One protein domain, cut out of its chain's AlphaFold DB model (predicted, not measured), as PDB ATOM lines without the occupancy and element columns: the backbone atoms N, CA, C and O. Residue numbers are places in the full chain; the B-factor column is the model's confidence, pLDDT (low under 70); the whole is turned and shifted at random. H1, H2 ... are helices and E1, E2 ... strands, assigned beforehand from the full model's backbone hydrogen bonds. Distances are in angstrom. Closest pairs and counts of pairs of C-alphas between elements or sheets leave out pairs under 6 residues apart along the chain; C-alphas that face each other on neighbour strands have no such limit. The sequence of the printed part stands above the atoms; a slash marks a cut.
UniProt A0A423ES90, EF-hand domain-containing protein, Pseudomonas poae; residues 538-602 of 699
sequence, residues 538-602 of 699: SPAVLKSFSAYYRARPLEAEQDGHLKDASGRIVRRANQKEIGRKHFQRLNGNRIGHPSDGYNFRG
ATOM      1  N   SER A 538      77.483 -48.969  87.380       95.62
ATOM      2  CA  SER A 538      78.165 -48.060  88.296       95.62
ATOM      3  C   SER A 538      78.842 -46.929  87.511       95.62
ATOM      4  O   SER A 538      79.146 -47.096  86.323       95.62
ATOM      5  N   PRO A 539      79.173 -45.802  88.159       96.81
ATOM      6  CA  PRO A 539      79.958 -44.738  87.535       96.81
ATOM      7  C   PRO A 539      81.271 -45.248  86.924       96.81
ATOM      8  O   PRO A 539      81.664 -44.838  85.832       96.81
ATOM      9  N   ALA A 540      81.946 -46.184  87.600       96.19
ATOM     10  CA  ALA A 540      83.177 -46.801  87.109       96.19
ATOM     11  C   ALA A 540      82.950 -47.609  85.822       96.19
ATOM     12  O   ALA A 540      83.727 -47.480  84.877       96.19
ATOM     13  N   VAL A 541      81.865 -48.388  85.757       95.38
ATOM     14  CA  VAL A 541      81.501 -49.155  84.559       95.38
ATOM     15  C   VAL A 541      81.130 -48.217  83.410       95.38
ATOM     16  O   VAL A 541      81.632 -48.389  82.308       95.38
ATOM     17  N   LEU A 542      80.363 -47.151  83.658       96.00
ATOM     18  CA  LEU A 542      80.080 -46.139  82.631       96.00
ATOM     19  C   LEU A 542      81.369 -45.545  82.038       96.00
ATOM     20  O   LEU A 542      81.492 -45.404  80.820       96.00
ATOM     21  N   LYS A 543      82.360 -45.241  82.885       96.81
ATOM     22  CA  LYS A 543      83.675 -44.735  82.458       96.81
ATOM     23  C   LYS A 543      84.504 -45.790  81.705       96.81
ATOM     24  O   LYS A 543      85.341 -45.415  80.884       96.81
ATOM     25  N   SER A 544      84.292 -47.090  81.911       95.31
ATOM     26  CA  SER A 544      85.092 -48.117  81.228       95.31
ATOM     27  C   SER A 544      84.755 -48.226  79.737       95.31
ATOM     28  O   SER A 544      85.665 -48.292  78.912       95.31
ATOM     29  N   PHE A 545      83.476 -48.131  79.356       91.62
ATOM     30  CA  PHE A 545      83.058 -48.305  77.958       91.62
ATOM     31  C   PHE A 545      82.680 -46.998  77.239       91.62
ATOM     32  O   PHE A 545      82.813 -46.915  76.020       91.62
ATOM     33  N   SER A 546      82.273 -45.939  77.951       94.19
ATOM     34  CA  SER A 546      81.786 -44.705  77.320       94.19
ATOM     35  C   SER A 546      82.810 -43.571  77.344       94.19
ATOM     36  O   SER A 546      83.119 -42.999  78.391       94.19
ATOM     37  N   ALA A 547      83.271 -43.157  76.158       93.75
ATOM     38  CA  ALA A 547      84.120 -41.973  76.007       93.75
ATOM     39  C   ALA A 547      83.445 -40.693  76.538       93.75
ATOM     40  O   ALA A 547      84.113 -39.837  77.115       93.75
ATOM     41  N   TYR A 548      82.115 -40.590  76.411       94.56
ATOM     42  CA  TYR A 548      81.340 -39.469  76.947       94.56
ATOM     43  C   TYR A 548      81.491 -39.355  78.468       94.56
ATOM     44  O   TYR A 548      81.789 -38.272  78.972       94.56
ATOM     45  N   TYR A 549      81.325 -40.472  79.184       96.69
ATOM     46  CA  TYR A 549      81.395 -40.510  80.645       96.69
ATOM     47  C   TYR A 549      82.828 -40.410  81.171       96.69
ATOM     48  O   TYR A 549      83.033 -39.828  82.234       96.69
ATOM     49  N   ARG A 550      83.835 -40.875  80.414       96.75
ATOM     50  CA  ARG A 550      85.249 -40.592  80.729       96.75
ATOM     51  C   ARG A 550      85.555 -39.100  80.717       96.75
ATOM     52  O   ARG A 550      86.219 -38.612  81.622       96.75
ATOM     53  N   ALA A 551      85.047 -38.385  79.715       97.00
ATOM     54  CA  ALA A 551      85.227 -36.942  79.604       97.00
ATOM     55  C   ALA A 551      84.357 -36.142  80.593       97.00
ATOM     56  O   ALA A 551      84.621 -34.965  80.820       97.00
ATOM     57  N   ARG A 552      83.314 -36.758  81.172       97.50
ATOM     58  CA  ARG A 552      82.359 -36.116  82.094       97.50
ATOM     59  C   ARG A 552      82.149 -36.955  83.364       97.50
ATOM     60  O   ARG A 552      81.057 -37.493  83.561       97.50
ATOM     61  N   PRO A 553      83.158 -37.059  84.252       96.00
ATOM     62  CA  PRO A 553      83.082 -37.926  85.428       96.00
ATOM     63  C   PRO A 553      81.908 -37.597  86.352       96.00
ATOM     64  O   PRO A 553      81.265 -38.515  86.846       96.00
ATOM     65  N   LEU A 554      81.572 -36.313  86.528       97.12
ATOM     66  CA  LEU A 554      80.431 -35.894  87.351       97.12
ATOM     67  C   LEU A 554      79.101 -36.452  86.833       97.12
ATOM     68  O   LEU A 554      78.274 -36.887  87.624       97.12
ATOM     69  N   GLU A 555      78.906 -36.498  85.515       97.56
ATOM     70  CA  GLU A 555      77.704 -37.106  84.939       97.56
ATOM     71  C   GLU A 555      77.708 -38.629  85.099       97.56
ATOM     72  O   GLU A 555      76.650 -39.219  85.291       97.56
ATOM     73  N   ALA A 556      78.880 -39.275  85.089       96.56
ATOM     74  CA  ALA A 556      78.981 -40.703  85.391       96.56
ATOM     75  C   ALA A 556      78.570 -40.991  86.842       96.56
ATOM     76  O   ALA A 556      77.845 -41.951  87.097       96.56
ATOM     77  N   GLU A 557      78.994 -40.137  87.781       96.25
ATOM     78  CA  GLU A 557      78.593 -40.213  89.190       96.25
ATOM     79  C   GLU A 557      77.113 -39.881  89.399       96.25
ATOM     80  O   GLU A 557      76.534 -40.341  90.373       96.25
ATOM     81  N   GLN A 558      76.478 -39.094  88.528       96.88
ATOM     82  CA  GLN A 558      75.043 -38.791  88.605       96.88
ATOM     83  C   GLN A 558      74.185 -39.916  88.023       96.88
ATOM     84  O   GLN A 558      73.193 -40.311  88.636       96.88
ATOM     85  N   ASP A 559      74.575 -40.437  86.861       97.31
ATOM     86  CA  ASP A 559      73.764 -41.383  86.101       97.31
ATOM     87  C   ASP A 559      74.008 -42.839  86.509       97.31
ATOM     88  O   ASP A 559      73.137 -43.681  86.307       97.31
ATOM     89  N   GLY A 560      75.168 -43.162  87.086       96.81
ATOM     90  CA  GLY A 560      75.457 -44.502  87.588       96.81
ATOM     91  C   GLY A 560      74.697 -44.835  88.875       96.81
ATOM     92  O   GLY A 560      74.302 -43.953  89.646       96.81
ATOM     93  N   HIS A 561      74.510 -46.123  89.151       96.94
ATOM     94  CA  HIS A 561      73.943 -46.565  90.419       96.94
ATOM     95  C   HIS A 561      74.918 -46.300  91.579       96.94
ATOM     96  O   HIS A 561      76.139 -46.370  91.421       96.94
ATOM     97  N   LEU A 562      74.384 -46.090  92.780       95.44
ATOM     98  CA  LEU A 562      75.160 -46.007  94.018       95.44
ATOM     99  C   LEU A 562      74.846 -47.199  94.901       95.44
ATOM    100  O   LEU A 562      73.685 -47.595  95.024       95.44
ATOM    101  N   LYS A 563      75.888 -47.748  95.519       94.94
ATOM    102  CA  LYS A 563      75.783 -48.797  96.526       94.94
ATOM    103  C   LYS A 563      76.239 -48.262  97.878       94.94
ATOM    104  O   LYS A 563      77.139 -47.428  97.924       94.94
ATOM    105  N   ASP A 564      75.608 -48.723  98.949       92.88
ATOM    106  CA  ASP A 564      76.112 -48.493 100.303       92.88
ATOM    107  C   ASP A 564      77.321 -49.393 100.616       92.88
ATOM    108  O   ASP A 564      77.748 -50.210  99.794       92.88
ATOM    109  N   ALA A 565      77.866 -49.257 101.827       91.25
ATOM    110  CA  ALA A 565      78.993 -50.058 102.300       91.25
ATOM    111  C   ALA A 565      78.703 -51.574 102.346       91.25
ATOM    112  O   ALA A 565      79.639 -52.367 102.334       91.25
ATOM    113  N   SER A 566      77.428 -51.985 102.363       90.50
ATOM    114  CA  SER A 566      77.010 -53.396 102.312       90.50
ATOM    115  C   SER A 566      76.840 -53.926 100.880       90.50
ATOM    116  O   SER A 566      76.534 -55.098 100.677       90.50
ATOM    117  N   GLY A 567      77.041 -53.076  99.867       90.56
ATOM    118  CA  GLY A 567      76.896 -53.428  98.456       90.56
ATOM    119  C   GLY A 567      75.459 -53.352  97.927       90.56
ATOM    120  O   GLY A 567      75.224 -53.707  96.764       90.56
ATOM    121  N   ARG A 568      74.498 -52.861  98.723       91.56
ATOM    122  CA  ARG A 568      73.096 -52.700  98.310       91.56
ATOM    123  C   ARG A 568      72.924 -51.423  97.499       91.56
ATOM    124  O   ARG A 568      73.421 -50.370  97.883       91.56
ATOM    125  N   ILE A 569      72.188 -51.498  96.386       91.44
ATOM    126  CA  ILE A 569      71.881 -50.321  95.562       91.44
ATOM    127  C   ILE A 569      70.954 -49.377  96.342       91.44
ATOM    128  O   ILE A 569      69.799 -49.715  96.598       91.44
ATOM    129  N   VAL A 570      71.461 -48.192  96.685       94.88
ATOM    130  CA  VAL A 570      70.726 -47.112  97.373       94.88
ATOM    131  C   VAL A 570      70.195 -46.055  96.408       94.88
ATOM    132  O   VAL A 570      69.219 -45.374  96.707       94.88
ATOM    133  N   ARG A 571      70.788 -45.955  95.215       95.62
ATOM    134  CA  ARG A 571      70.264 -45.164  94.097       95.62
ATOM    135  C   ARG A 571      70.457 -45.954  92.816       95.62
ATOM    136  O   ARG A 571      71.581 -46.347  92.518       95.62
ATOM    137  N   ARG A 572      69.381 -46.185  92.067       96.25
ATOM    138  CA  ARG A 572      69.456 -46.868  90.766       96.25
ATOM    139  C   ARG A 572      70.109 -45.985  89.709       96.25
ATOM    140  O   ARG A 572      70.144 -44.762  89.860       96.25
ATOM    141  N   ALA A 573      70.623 -46.610  88.658       96.69
ATOM    142  CA  ALA A 573      71.167 -45.887  87.524       96.69
ATOM    143  C   ALA A 573      70.059 -45.126  86.777       96.69
ATOM    144  O   ALA A 573      68.939 -45.614  86.599       96.69
ATOM    145  N   ASN A 574      70.379 -43.935  86.278       96.94
ATOM    146  CA  ASN A 574      69.503 -43.185  85.392       96.94
ATOM    147  C   ASN A 574      69.628 -43.717  83.958       96.94
ATOM    148  O   ASN A 574      70.260 -43.119  83.089       96.94
ATOM    149  N   GLN A 575      69.005 -44.868  83.709       96.06
ATOM    150  CA  GLN A 575      69.106 -45.574  82.429       96.06
ATOM    151  C   GLN A 575      68.626 -44.733  81.231       96.06
ATOM    152  O   GLN A 575      69.151 -44.883  80.128       96.06
ATOM    153  N   LYS A 576      67.667 -43.818  81.439       94.94
ATOM    154  CA  LYS A 576      67.202 -42.890  80.393       94.94
ATOM    155  C   LYS A 576      68.310 -41.931  79.969       94.94
ATOM    156  O   LYS A 576      68.554 -41.782  78.772       94.94
ATOM    157  N   GLU A 577      69.009 -41.333  80.932       95.69
ATOM    158  CA  GLU A 577      70.137 -40.446  80.638       95.69
ATOM    159  C   GLU A 577      71.334 -41.209  80.070       95.69
ATOM    160  O   GLU A 577      71.947 -40.725  79.121       95.69
ATOM    161  N   ILE A 578      71.604 -42.433  80.541       95.44
ATOM    162  CA  ILE A 578      72.617 -43.317  79.935       95.44
ATOM    163  C   ILE A 578      72.297 -43.560  78.454       95.44
ATOM    164  O   ILE A 578      73.164 -43.388  77.589       95.44
ATOM    165  N   GLY A 579      71.035 -43.874  78.145       93.88
ATOM    166  CA  GLY A 579      70.533 -43.996  76.779       93.88
ATOM    167  C   GLY A 579      70.772 -42.744  75.949       93.88
ATOM    168  O   GLY A 579      71.382 -42.809  74.883       93.88
ATOM    169  N   ARG A 580      70.347 -41.588  76.463       93.69
ATOM    170  CA  ARG A 580      70.465 -40.292  75.782       93.69
ATOM    171  C   ARG A 580      71.919 -39.879  75.537       93.69
ATOM    172  O   ARG A 580      72.253 -39.333  74.485       93.69
ATOM    173  N   LYS A 581      72.796 -40.086  76.517       93.81
ATOM    174  CA  LYS A 581      74.168 -39.568  76.500       93.81
ATOM    175  C   LYS A 581      75.120 -40.476  75.735       93.81
ATOM    176  O   LYS A 581      75.954 -39.959  74.989       93.81
ATOM    177  N   HIS A 582      74.972 -41.794  75.862       91.88
ATOM    178  CA  HIS A 582      75.830 -42.772  75.192       91.88
ATOM    179  C   HIS A 582      75.161 -43.391  73.953       91.88
ATOM    180  O   HIS A 582      75.622 -43.170  72.832       91.88
ATOM    181  N   PHE A 583      74.057 -44.119  74.135       91.00
ATOM    182  CA  PHE A 583      73.476 -44.980  73.095       91.00
ATOM    183  C   PHE A 583      72.729 -44.236  71.981       91.00
ATOM    184  O   PHE A 583      72.541 -44.777  70.893       91.00
ATOM    185  N   GLN A 584      72.348 -42.978  72.202       91.44
ATOM    186  CA  GLN A 584      71.637 -42.154  71.223       91.44
ATOM    187  C   GLN A 584      72.350 -42.025  69.870       91.44
ATOM    188  O   GLN A 584      71.704 -41.786  68.857       91.44
ATOM    189  N   ARG A 585      73.680 -42.153  69.841       87.25
ATOM    190  CA  ARG A 585      74.496 -41.996  68.622       87.25
ATOM    191  C   ARG A 585      74.875 -43.330  67.978       87.25
ATOM    192  O   ARG A 585      75.688 -43.347  67.062       87.25
ATOM    193  N   LEU A 586      74.330 -44.436  68.479       86.25
ATOM    194  CA  LEU A 586      74.642 -45.796  68.045       86.25
ATOM    195  C   LEU A 586      73.419 -46.444  67.380       86.25
ATOM    196  O   LEU A 586      72.292 -45.976  67.538       86.25
ATOM    197  N   ASN A 587      73.649 -47.544  66.656       83.88
ATOM    198  CA  ASN A 587      72.613 -48.469  66.168       83.88
ATOM    199  C   ASN A 587      71.465 -47.807  65.371       83.88
ATOM    200  O   ASN A 587      70.303 -48.194  65.492       83.88
ATOM    201  N   GLY A 588      71.780 -46.768  64.589       88.75
ATOM    202  CA  GLY A 588      70.807 -46.082  63.733       88.75
ATOM    203  C   GLY A 588      69.723 -45.297  64.484       88.75
ATOM    204  O   GLY A 588      68.683 -44.991  63.903       88.75
ATOM    205  N   ASN A 589      69.943 -44.971  65.763       93.50
ATOM    206  CA  ASN A 589      69.070 -44.083  66.536       93.50
ATOM    207  C   ASN A 589      69.021 -42.676  65.912       93.50
ATOM    208  O   ASN A 589      70.029 -42.150  65.432       93.50
ATOM    209  N   ARG A 590      67.838 -42.049  65.897       92.75
ATOM    210  CA  ARG A 590      67.612 -40.814  65.132       92.75
ATOM    211  C   ARG A 590      68.173 -39.608  65.879       92.75
ATOM    212  O   ARG A 590      67.783 -39.342  67.010       92.75
ATOM    213  N   ILE A 591      69.016 -38.809  65.223       85.56
ATOM    214  CA  ILE A 591      69.741 -37.675  65.836       85.56
ATOM    215  C   ILE A 591      68.808 -36.682  66.567       85.56
ATOM    216  O   ILE A 591      69.186 -36.155  67.611       85.56
ATOM    217  N   GLY A 592      67.580 -36.474  66.078       88.31
ATOM    218  CA  GLY A 592      66.582 -35.572  66.676       88.31
ATOM    219  C   GLY A 592      65.696 -36.162  67.784       88.31
ATOM    220  O   GLY A 592      64.848 -35.445  68.308       88.31
ATOM    221  N   HIS A 593      65.856 -37.436  68.156       92.25
ATOM    222  CA  HIS A 593      64.979 -38.119  69.116       92.25
ATOM    223  C   HIS A 593      65.764 -38.632  70.332       92.25
ATOM    224  O   HIS A 593      66.145 -39.798  70.361       92.25
ATOM    225  N   PRO A 594      65.998 -37.800  71.365       88.75
ATOM    226  CA  PRO A 594      66.939 -38.087  72.458       88.75
ATOM    227  C   PRO A 594      66.578 -39.300  73.330       88.75
ATOM    228  O   PRO A 594      67.404 -39.753  74.122       88.75
ATOM    229  N   SER A 595      65.349 -39.808  73.226       92.31
ATOM    230  CA  SER A 595      64.902 -41.003  73.943       92.31
ATOM    231  C   SER A 595      65.168 -42.301  73.183       92.31
ATOM    232  O   SER A 595      65.024 -43.359  73.789       92.31
ATOM    233  N   ASP A 596      65.562 -42.252  71.906       95.06
ATOM    234  CA  ASP A 596      65.767 -43.440  71.064       95.06
ATOM    235  C   ASP A 596      66.798 -44.387  71.670       95.06
ATOM    236  O   ASP A 596      66.564 -45.594  71.704       95.06
ATOM    237  N   GLY A 597      67.883 -43.836  72.231       93.06
ATOM    238  CA  GLY A 597      68.875 -44.614  72.965       93.06
ATOM    239  C   GLY A 597      68.217 -45.535  73.990       93.06
ATOM    240  O   GLY A 597      68.377 -46.743  73.918       93.06
ATOM    241  N   TYR A 598      67.402 -44.988  74.895       94.94
ATOM    242  CA  TYR A 598      66.717 -45.789  75.912       94.94
ATOM    243  C   TYR A 598      65.578 -46.640  75.340       94.94
ATOM    244  O   TYR A 598      65.440 -47.807  75.704       94.94
ATOM    245  N   ASN A 599      64.742 -46.076  74.469       95.12
ATOM    246  CA  ASN A 599      63.532 -46.733  73.983       95.12
ATOM    247  C   ASN A 599      63.853 -47.974  73.147       95.12
ATOM    248  O   ASN A 599      63.177 -48.986  73.324       95.12
ATOM    249  N   PHE A 600      64.921 -47.944  72.344       96.31
ATOM    250  CA  PHE A 600      65.330 -49.035  71.451       96.31
ATOM    251  C   PHE A 600      66.527 -49.833  71.965       96.31
ATOM    252  O   PHE A 600      67.298 -50.391  71.185       96.31
ATOM    253  N   ARG A 601      66.680 -49.916  73.286       95.25
ATOM    254  CA  ARG A 601      67.584 -50.878  73.923       95.25
ATOM    255  C   ARG A 601      67.208 -52.330  73.569       95.25
ATOM    256  O   ARG A 601      66.066 -52.594  73.196       95.25
ATOM    257  N   GLY A 602      68.158 -53.247  73.665       95.06
ATOM    258  CA  GLY A 602      68.052 -54.676  73.391       95.06
ATOM    259  C   GLY A 602      66.796 -55.318  73.970       95.06
ATOM    260  O   GLY A 602      66.507 -55.174  75.164       95.06
TER     261      GLY A 602
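AT A GLANCE: This is residues 538 to 602 of the 699 residues of the protein "EF-hand domain-containing protein" of Pseudomonas poae (UniProt A0A423ES90). Three short helices, H1, H2 and H3, make a small cluster at one side of an elongated model, and H4 lies near its middle with H5 packed on it. A loop that folds back on itself, residues 562 to 571 with E1, makes one end of the length, and the long link from H4 to H5 makes the other. The 65 printed residues hold, in order, H1, H2, H3, E1, H4 and H5, mostly helix. The whole is only just compact, close to loose, with a radius of gyration of the C-alphas of 12.4 A and spans of 40 by 22 by 16 A.

IN THESE COORDINATES: Find C-alpha 553 at (83.082, -37.926, 85.428); from there H3 runs 10.0 A to residue 559. H1, residues 539 to 545, begins at (79.958, -44.738, 87.535) and is 10.7 A long; H2 is residues 547 to 551. H4, residues 575 to 581, measures 9.8 A. E1 is residues 569 to 571, and H5, residues 596 to 599, ends at (63.532, -46.733, 73.983).

HOW THE PARTS SIT: Start at the hub, H3: it touches H1, closest C-alphas Pro 539 and Ala 556 at 4.7 A, only just about perpendicular at 72 degrees. H2 touches H1 only at the corner, C-alphas 543 and 550 being closest at 4.8 A. H2 and H3 only just touch, only at the corner, with 3 pairs of C-alphas within 8 A; the closest are 549 and 556, at 5.3 A. H3 and H4 only just touch, with 3 such pairs, closest Asp 559 and Ile 578 at 6.6 A, a steep tilt of 40 degrees, opposite ways. H4 touches H5, C-alphas 579 and 597 being closest at 4.2 A. E1 pairs with no named strand, but residues 562 to 563 pair with it, antiparallel; E1 and H3 are apart. In H1, H2, H3 and H4 every O i to N i+4 pair is within hydrogen-bond range; H5 is too short for one.

THE WHOLE: Look to Ser 566 and Gly 592 for the C-alphas farthest apart, 41.2 A. The printed part has no cut, its one long link is H4 to H5, and no printed residue is under 70 in pLDDT.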